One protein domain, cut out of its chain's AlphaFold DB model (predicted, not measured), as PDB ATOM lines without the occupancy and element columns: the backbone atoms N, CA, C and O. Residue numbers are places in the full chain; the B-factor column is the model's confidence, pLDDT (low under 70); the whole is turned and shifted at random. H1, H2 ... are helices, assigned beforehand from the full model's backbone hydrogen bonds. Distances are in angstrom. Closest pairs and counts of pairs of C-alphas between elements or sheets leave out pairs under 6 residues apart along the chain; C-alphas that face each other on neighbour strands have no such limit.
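Overview. This is residues 102 to 160 of the 160 residues of an uncharacterized protein of Emergomyces pasteurianus Ep9510 (UniProt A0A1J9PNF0). Two longer helices, H1 and H3, lie toward opposite ends of the long axis of a loose, open shape, apart from each other, and the very short H2 lies between them, packed on residues 121 to 124 of H1. A long link without a named element joins H2 to H3, and residues 109 to 115 and 141 to 146 stick out. The printed part has 59 residues with three named helices, in the order H1, H2, H3, and no named strand; the class is all helix. The whole is loose, with a radius of gyration of the C-alphas of 15.0 A, and elongated, spanning 43 by 23 by 18 A.

Arrangement. Begin with H3, residues 145 to 159, the longest helix, which touches no helix. Go back along the chain to H2, residues 130 to 133; H2 and H3 are apart. H1, residues 113 to 126, touches H2 with residues 121 to 124 alone; look at the C-alphas of Ala 124 and Lys 130, the closest of the two helices, 4.7 A apart. H1 and H3 are apart. In H1 and H3 every O i to N i+4 pair is within hydrogen-bond range; H2 is too short for such a pair, and its one O i to N i+3 pair is within range.

Along the chain. Find C-alpha 145 at (128.170, 100.444, 42.743); from there H3 runs 21.7 A to C-alpha 159 at (138.926, 117.692, 50.248). H1 begins at C-alpha 113, (163.152, 110.169, 54.840), and runs 20.1 A to C-alpha 126. H2 measures 5.5 A from C-alpha 130 to C-alpha 133.

Size, cuts and confidence. The two C-alphas farthest apart, those of Phe 111 and Ser 145, are 43.6 A apart. The printed part has no cut and ends at Thr 160, the chain's last residue. The link from H1 to H2 is tight, with 3 residues, and that from H2 to H3 is long, with 11. Look in the B-factor column for pLDDT: its mean over the printed part is 76.9, and residues 102 to 106, 134 to 143 and 158 to 160 are under 70.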
ATOM      1  N   GLY A 102     151.714 115.227  71.946       64.62
ATOM      2  CA  GLY A 102     152.945 115.013  72.722       64.62
ATOM      3  C   GLY A 102     154.075 114.253  72.007       64.62
ATOM      4  O   GLY A 102     155.122 114.012  72.612       64.62
ATOM      5  N   LYS A 103     153.903 113.820  70.750       68.12
ATOM      6  CA  LYS A 103     154.895 112.993  70.040       68.12
ATOM      7  C   LYS A 103     155.702 113.823  69.039       68.12
ATOM      8  O   LYS A 103     155.228 114.138  67.959       68.12
ATOM      9  N   HIS A 104     156.928 114.151  69.454       60.78
ATOM     10  CA  HIS A 104     158.143 114.422  68.673       60.78
ATOM     11  C   HIS A 104     157.904 114.688  67.180       60.78
ATOM     12  O   HIS A 104     157.721 113.757  66.395       60.78
ATOM     13  N   ALA A 105     157.986 115.960  66.785       66.44
ATOM     14  CA  ALA A 105     158.135 116.327  65.385       66.44
ATOM     15  C   ALA A 105     159.342 115.572  64.808       66.44
ATOM     16  O   ALA A 105     160.482 115.783  65.230       66.44
ATOM     17  N   VAL A 106     159.091 114.653  63.877       69.81
ATOM     18  CA  VAL A 106     160.160 113.916  63.206       69.81
ATOM     19  C   VAL A 106     160.852 114.893  62.261       69.81
ATOM     20  O   VAL A 106     160.290 115.285  61.241       69.81
ATOM     21  N   ILE A 107     162.069 115.317  62.608       78.75
ATOM     22  CA  ILE A 107     162.903 116.106  61.699       78.75
ATOM     23  C   ILE A 107     163.408 115.153  60.618       78.75
ATOM     24  O   ILE A 107     164.278 114.309  60.853       78.75
ATOM     25  N   LEU A 108     162.826 115.273  59.430       83.19
ATOM     26  CA  LEU A 108     163.235 114.499  58.271       83.19
ATOM     27  C   LEU A 108     164.505 115.109  57.666       83.19
ATOM     28  O   LEU A 108     164.617 116.317  57.473       83.19
ATOM     29  N   ASN A 109     165.466 114.251  57.362       81.06
ATOM     30  CA  ASN A 109     166.683 114.531  56.624       81.06
ATOM     31  C   ASN A 109     166.795 113.532  55.457       81.06
ATOM     32  O   ASN A 109     165.973 112.627  55.304       81.06
ATOM     33  N   GLY A 110     167.818 113.676  54.613       75.31
ATOM     34  CA  GLY A 110     167.981 112.806  53.442       75.31
ATOM     35  C   GLY A 110     168.145 111.312  53.763       75.31
ATOM     36  O   GLY A 110     167.843 110.484  52.910       75.31
ATOM     37  N   PHE A 111     168.582 110.959  54.975       78.25
ATOM     38  CA  PHE A 111     168.860 109.575  55.369       78.25
ATOM     39  C   PHE A 111     167.640 108.876  55.978       78.25
ATOM     40  O   PHE A 111     167.387 107.718  55.668       78.25
ATOM     41  N   ASN A 112     166.859 109.572  56.808       86.88
ATOM     42  CA  ASN A 112     165.699 108.992  57.493       86.88
ATOM     43  C   ASN A 112     164.384 109.130  56.701       86.88
ATOM     44  O   ASN A 112     163.392 108.486  57.038       86.88
ATOM     45  N   TYR A 113     164.362 109.935  55.631       86.50
ATOM     46  CA  TYR A 113     163.152 110.169  54.840       86.50
ATOM     47  C   TYR A 113     162.610 108.896  54.181       86.50
ATOM     48  O   TYR A 113     161.403 108.664  54.204       86.50
ATOM     49  N   LEU A 114     163.476 108.063  53.592       87.12
ATOM     50  CA  LEU A 114     163.040 106.849  52.890       87.12
ATOM     51  C   LEU A 114     162.442 105.811  53.845       87.12
ATOM     52  O   LEU A 114     161.430 105.189  53.521       87.12
ATOM     53  N   GLU A 115     163.044 105.652  55.019       87.75
ATOM     54  CA  GLU A 115     162.553 104.757  56.065       87.75
ATOM     55  C   GLU A 115     161.216 105.253  56.627       87.75
ATOM     56  O   GLU A 115     160.241 104.503  56.648       87.75
ATOM     57  N   TRP A 116     161.126 106.546  56.960       88.88
ATOM     58  CA  TRP A 116     159.876 107.170  57.395       88.88
ATOM     59  C   TRP A 116     158.768 107.011  56.347       88.88
ATOM     60  O   TRP A 116     157.678 106.539  56.661       88.88
ATOM     61  N   LYS A 117     159.057 107.320  55.076       86.19
ATOM     62  CA  LYS A 117     158.106 107.159  53.968       86.19
ATOM     63  C   LYS A 117     157.633 105.708  53.835       86.19
ATOM     64  O   LYS A 117     156.454 105.480  53.577       86.19
ATOM     65  N   SER A 118     158.529 104.739  54.010       86.69
ATOM     66  CA  SER A 118     158.187 103.314  53.921       86.69
ATOM     67  C   SER A 118     157.300 102.869  55.087       86.69
ATOM     68  O   SER A 118     156.338 102.141  54.861       86.69
ATOM     69  N   SER A 119     157.561 103.365  56.302       88.56
ATOM     70  CA  SER A 119     156.708 103.127  57.474       88.56
ATOM     71  C   SER A 119     155.298 103.680  57.265       88.56
ATOM     72  O   SER A 119     154.323 102.961  57.449       88.56
ATOM     73  N   ILE A 120     155.182 104.929  56.808       88.62
ATOM     74  CA  ILE A 120     153.881 105.565  56.561       88.62
ATOM     75  C   ILE A 120     153.099 104.834  55.458       88.62
ATOM     76  O   ILE A 120     151.886 104.665  55.566       88.62
ATOM     77  N   LEU A 121     153.774 104.354  54.407       88.56
ATOM     78  CA  LEU A 121     153.135 103.545  53.362       88.56
ATOM     79  C   LEU A 121     152.647 102.184  53.882       88.56
ATOM     80  O   LEU A 121     151.583 101.728  53.461       88.56
ATOM     81  N   ALA A 122     153.395 101.542  54.781       88.81
ATOM     82  CA  ALA A 122     152.982 100.288  55.408       88.81
ATOM     83  C   ALA A 122     151.739 100.483  56.290       88.81
ATOM     84  O   ALA A 122     150.773  99.728  56.161       88.81
ATOM     85  N   ASP A 123     151.720 101.541  57.105       89.56
ATOM     86  CA  ASP A 123     150.566 101.902  57.936       89.56
ATOM     87  C   ASP A 123     149.338 102.215  57.074       89.56
ATOM     88  O   ASP A 123     148.239 101.728  57.340       89.56
ATOM     89  N   ALA A 124     149.521 102.965  55.984       87.69
ATOM     90  CA  ALA A 124     148.446 103.255  55.041       87.69
ATOM     91  C   ALA A 124     147.904 101.989  54.367       87.69
ATOM     92  O   ALA A 124     146.703 101.888  54.131       87.69
ATOM     93  N   HIS A 125     148.754 101.002  54.075       87.62
ATOM     94  CA  HIS A 125     148.296  99.720  53.546       87.62
ATOM     95  C   HIS A 125     147.443  98.950  54.566       87.62
ATOM     96  O   HIS A 125     146.409  98.403  54.187       87.62
ATOM     97  N   LEU A 126     147.824  98.969  55.850       89.69
ATOM     98  CA  LEU A 126     147.080  98.317  56.934       89.69
ATOM     99  C   LEU A 126     145.641  98.841  57.055       89.69
ATOM    100  O   LEU A 126     144.726  98.067  57.324       89.69
ATOM    101  N   ILE A 127     145.437 100.140  56.818       86.31
ATOM    102  CA  ILE A 127     144.115 100.785  56.855       86.31
ATOM    103  C   ILE A 127     143.470 100.944  55.468       86.31
ATOM    104  O   ILE A 127     142.514 101.700  55.329       86.31
ATOM    105  N   GLN A 128     143.997 100.267  54.438       84.31
ATOM    106  CA  GLN A 128     143.500 100.334  53.053       84.31
ATOM    107  C   GLN A 128     143.436 101.764  52.468       84.31
ATOM    108  O   GLN A 128     142.619 102.058  51.604       84.31
ATOM    109  N   ALA A 129     144.329 102.649  52.912       82.38
ATOM    110  CA  ALA A 129     144.416 104.057  52.514       82.38
ATOM    111  C   ALA A 129     145.685 104.380  51.701       82.38
ATOM    112  O   ALA A 129     146.070 105.542  51.558       82.38
ATOM    113  N   LYS A 130     146.382 103.350  51.202       81.75
ATOM    114  CA  LYS A 130     147.597 103.477  50.374       81.75
ATOM    115  C   LYS A 130     147.402 104.469  49.220       81.75
ATOM    116  O   LYS A 130     148.295 105.258  48.927       81.75
ATOM    117  N   ASP A 131     146.249 104.380  48.577       74.56
ATOM    118  CA  ASP A 131     145.824 105.167  47.424       74.56
ATOM    119  C   ASP A 131     145.717 106.674  47.706       74.56
ATOM    120  O   ASP A 131     145.888 107.476  46.801       74.56
ATOM    121  N   ILE A 132     145.532 107.079  48.966       75.31
ATOM    122  CA  ILE A 132     145.582 108.494  49.370       75.31
ATOM    123  C   ILE A 132     147.017 109.040  49.276       75.31
ATOM    124  O   ILE A 132     147.237 110.215  48.983       75.31
ATOM    125  N   LEU A 133     148.021 108.197  49.543       75.69
ATOM    126  CA  LEU A 133     149.430 108.602  49.600       75.69
ATOM    127  C   LEU A 133     150.168 108.414  48.276       75.69
ATOM    128  O   LEU A 133     151.134 109.125  47.982       75.69
ATOM    129  N   THR A 134     149.744 107.443  47.475       68.69
ATOM    130  CA  THR A 134     150.221 107.275  46.109       68.69
ATOM    131  C   THR A 134     149.328 108.111  45.210       68.69
ATOM    132  O   THR A 134     148.187 107.740  45.009       68.69
ATOM    133  N   LYS A 135     149.840 109.221  44.658       60.91
ATOM    134  CA  LYS A 135     149.144 110.160  43.743       60.91
ATOM    135  C   LYS A 135     148.503 109.541  42.481       60.91
ATOM    136  O   LYS A 135     148.097 110.267  41.579       60.91
ATOM    137  N   GLU A 136     148.437 108.225  42.383       57.44
ATOM    138  CA  GLU A 136     147.545 107.543  41.465       57.44
ATOM    139  C   GLU A 136     146.133 107.651  42.041       57.44
ATOM    140  O   GLU A 136     145.631 106.741  42.690       57.44
ATOM    141  N   GLU A 137     145.505 108.805  41.814       54.59
ATOM    142  CA  GLU A 137     144.056 108.944  41.874       54.59
ATOM    143  C   GLU A 137     143.480 108.103  40.728       54.59
ATOM    144  O   GLU A 137     143.156 108.585  39.644       54.59
ATOM    145  N   THR A 138     143.468 106.791  40.920       59.28
ATOM    146  CA  THR A 138     142.797 105.864  40.031       59.28
ATOM    147  C   THR A 138     141.403 105.669  40.586       59.28
ATOM    148  O   THR A 138     141.222 105.137  41.678       59.28
ATOM    149  N   MET A 139     140.408 106.124  39.815       59.44
ATOM    150  CA  MET A 139     139.031 105.645  39.935       59.44
ATOM    151  C   MET A 139     139.065 104.144  40.251       59.44
ATOM    152  O   MET A 139     139.873 103.432  39.631       59.44
ATOM    153  N   PRO A 140     138.236 103.653  41.190       62.88
ATOM    154  CA  PRO A 140     138.212 102.237  41.507       62.88
ATOM    155  C   PRO A 140     138.083 101.464  40.193       62.88
ATOM    156  O   PRO A 140     137.215 101.752  39.372       62.88
ATOM    157  N   SER A 141     138.980 100.504  39.957       63.12
ATOM    158  CA  SER A 141     138.935  99.665  38.745       63.12
ATOM    159  C   SER A 141     137.706  98.743  38.722       63.12
ATOM    160  O   SER A 141     137.507  97.988  37.773       63.12
ATOM    161  N   THR A 142     136.909  98.794  39.788       63.59
ATOM    162  CA  THR A 142     135.735  97.983  40.061       63.59
ATOM    163  C   THR A 142     134.465  98.675  39.563       63.59
ATOM    164  O   THR A 142     134.254  99.864  39.791       63.59
ATOM    165  N   THR A 143     133.591  97.912  38.906       65.00
ATOM    166  CA  THR A 143     132.257  98.347  38.450       65.00
ATOM    167  C   THR A 143     131.163  98.226  39.513       65.00
ATOM    168  O   THR A 143     130.011  98.569  39.240       65.00
ATOM    169  N   ASP A 144     131.481  97.730  40.709       80.75
ATOM    170  CA  ASP A 144     130.500  97.573  41.779       80.75
ATOM    171  C   ASP A 144     130.086  98.934  42.342       80.75
ATOM    172  O   ASP A 144     130.900  99.741  42.795       80.75
ATOM    173  N   SER A 145     128.774  99.173  42.332       80.56
ATOM    174  CA  SER A 145     128.170 100.444  42.743       80.56
ATOM    175  C   SER A 145     128.544 100.855  44.170       80.56
ATOM    176  O   SER A 145     128.643 102.049  44.446       80.56
ATOM    177  N   LEU A 146     128.750  99.886  45.067       84.50
ATOM    178  CA  LEU A 146     129.108 100.141  46.462       84.50
ATOM    179  C   LEU A 146     130.535 100.698  46.588       84.50
ATOM    180  O   LEU A 146     130.757 101.658  47.322       84.50
ATOM    181  N   ASP A 147     131.482 100.137  45.839       77.56
ATOM    182  CA  ASP A 147     132.885 100.563  45.866       77.56
ATOM    183  C   ASP A 147     133.053 101.967  45.274       77.56
ATOM    184  O   ASP A 147     133.840 102.771  45.774       77.56
ATOM    185  N   ILE A 148     132.255 102.296  44.251       81.12
ATOM    186  CA  ILE A 148     132.193 103.638  43.657       81.12
ATOM    187  C   ILE A 148     131.643 104.656  44.667       81.12
ATOM    188  O   ILE A 148     132.187 105.752  44.805       81.12
ATOM    189  N   GLU A 149     130.580 104.312  45.396       87.94
ATOM    190  CA  GLU A 149     129.998 105.200  46.407       87.94
ATOM    191  C   GLU A 149     130.954 105.424  47.590       87.94
ATOM    192  O   GLU A 149     131.151 106.565  48.016       87.94
ATOM    193  N   LEU A 150     131.615 104.364  48.070       82.75
ATOM    194  CA  LEU A 150     132.664 104.441  49.094       82.75
ATOM    195  C   LEU A 150     133.825 105.336  48.648       82.75
ATOM    196  O   LEU A 150     134.287 106.172  49.429       82.75
ATOM    197  N   TRP A 151     134.265 105.201  47.395       81.19
ATOM    198  CA  TRP A 151     135.297 106.051  46.806       81.19
ATOM    199  C   TRP A 151     134.888 107.529  46.789       81.19
ATOM    200  O   TRP A 151     135.627 108.383  47.284       81.19
ATOM    201  N   ASN A 152     133.687 107.829  46.288       82.94
ATOM    202  CA  ASN A 152     133.170 109.198  46.221       82.94
ATOM    203  C   ASN A 152     133.066 109.824  47.615       82.94
ATOM    204  O   ASN A 152     133.554 110.931  47.839       82.94
ATOM    205  N   ARG A 153     132.508 109.083  48.579       85.75
ATOM    206  CA  ARG A 153     132.379 109.526  49.972       85.75
ATOM    207  C   ARG A 153     133.742 109.792  50.616       85.75
ATOM    208  O   ARG A 153     133.888 110.752  51.370       85.75
ATOM    209  N   LYS A 154     134.740 108.951  50.327       80.44
ATOM    210  CA  LYS A 154     136.109 109.129  50.823       80.44
ATOM    211  C   LYS A 154     136.736 110.412  50.279       80.44
ATOM    212  O   LYS A 154     137.328 111.162  51.050       80.44
ATOM    213  N   ASN A 155     136.582 110.674  48.983       75.81
ATOM    214  CA  ASN A 155     137.133 111.871  48.351       75.81
ATOM    215  C   ASN A 155     136.454 113.152  48.848       75.81
ATOM    216  O   ASN A 155     137.154 114.127  49.115       75.81
ATOM    217  N   GLU A 156     135.137 113.146  49.070       81.56
ATOM    218  CA  GLU A 156     134.461 114.286  49.707       81.56
ATOM    219  C   GLU A 156     135.056 114.611  51.086       81.56
ATOM    220  O   GLU A 156     135.330 115.772  51.377       81.56
ATOM    221  N   LEU A 157     135.320 113.603  51.926       74.69
ATOM    222  CA  LEU A 157     135.864 113.807  53.277       74.69
ATOM    223  C   LEU A 157     137.318 114.297  53.312       74.69
ATOM    224  O   LEU A 157     137.739 114.860  54.319       74.69
ATOM    225  N   LEU A 158     138.100 114.036  52.264       64.81
ATOM    226  CA  LEU A 158     139.512 114.427  52.204       64.81
ATOM    227  C   LEU A 158     139.711 115.871  51.733       64.81
ATOM    228  O   LEU A 158     140.712 116.485  52.101       64.81
ATOM    229  N   TYR A 159     138.789 116.394  50.920       66.19
ATOM    230  CA  TYR A 159     138.926 117.692  50.248       66.19
ATOM    231  C   TYR A 159     137.898 118.753  50.686       66.19
ATOM    232  O   TYR A 159     137.885 119.842  50.111       66.19
ATOM    233  N   THR A 160     137.076 118.459  51.699       50.72
ATOM    234  CA  THR A 160     136.151 119.408  52.350       50.72
ATOM    235  C   THR A 160     136.696 119.853  53.702       50.72
ATOM    236  O   THR A 160     136.619 121.064  54.001       50.72
TER     237      THR A 160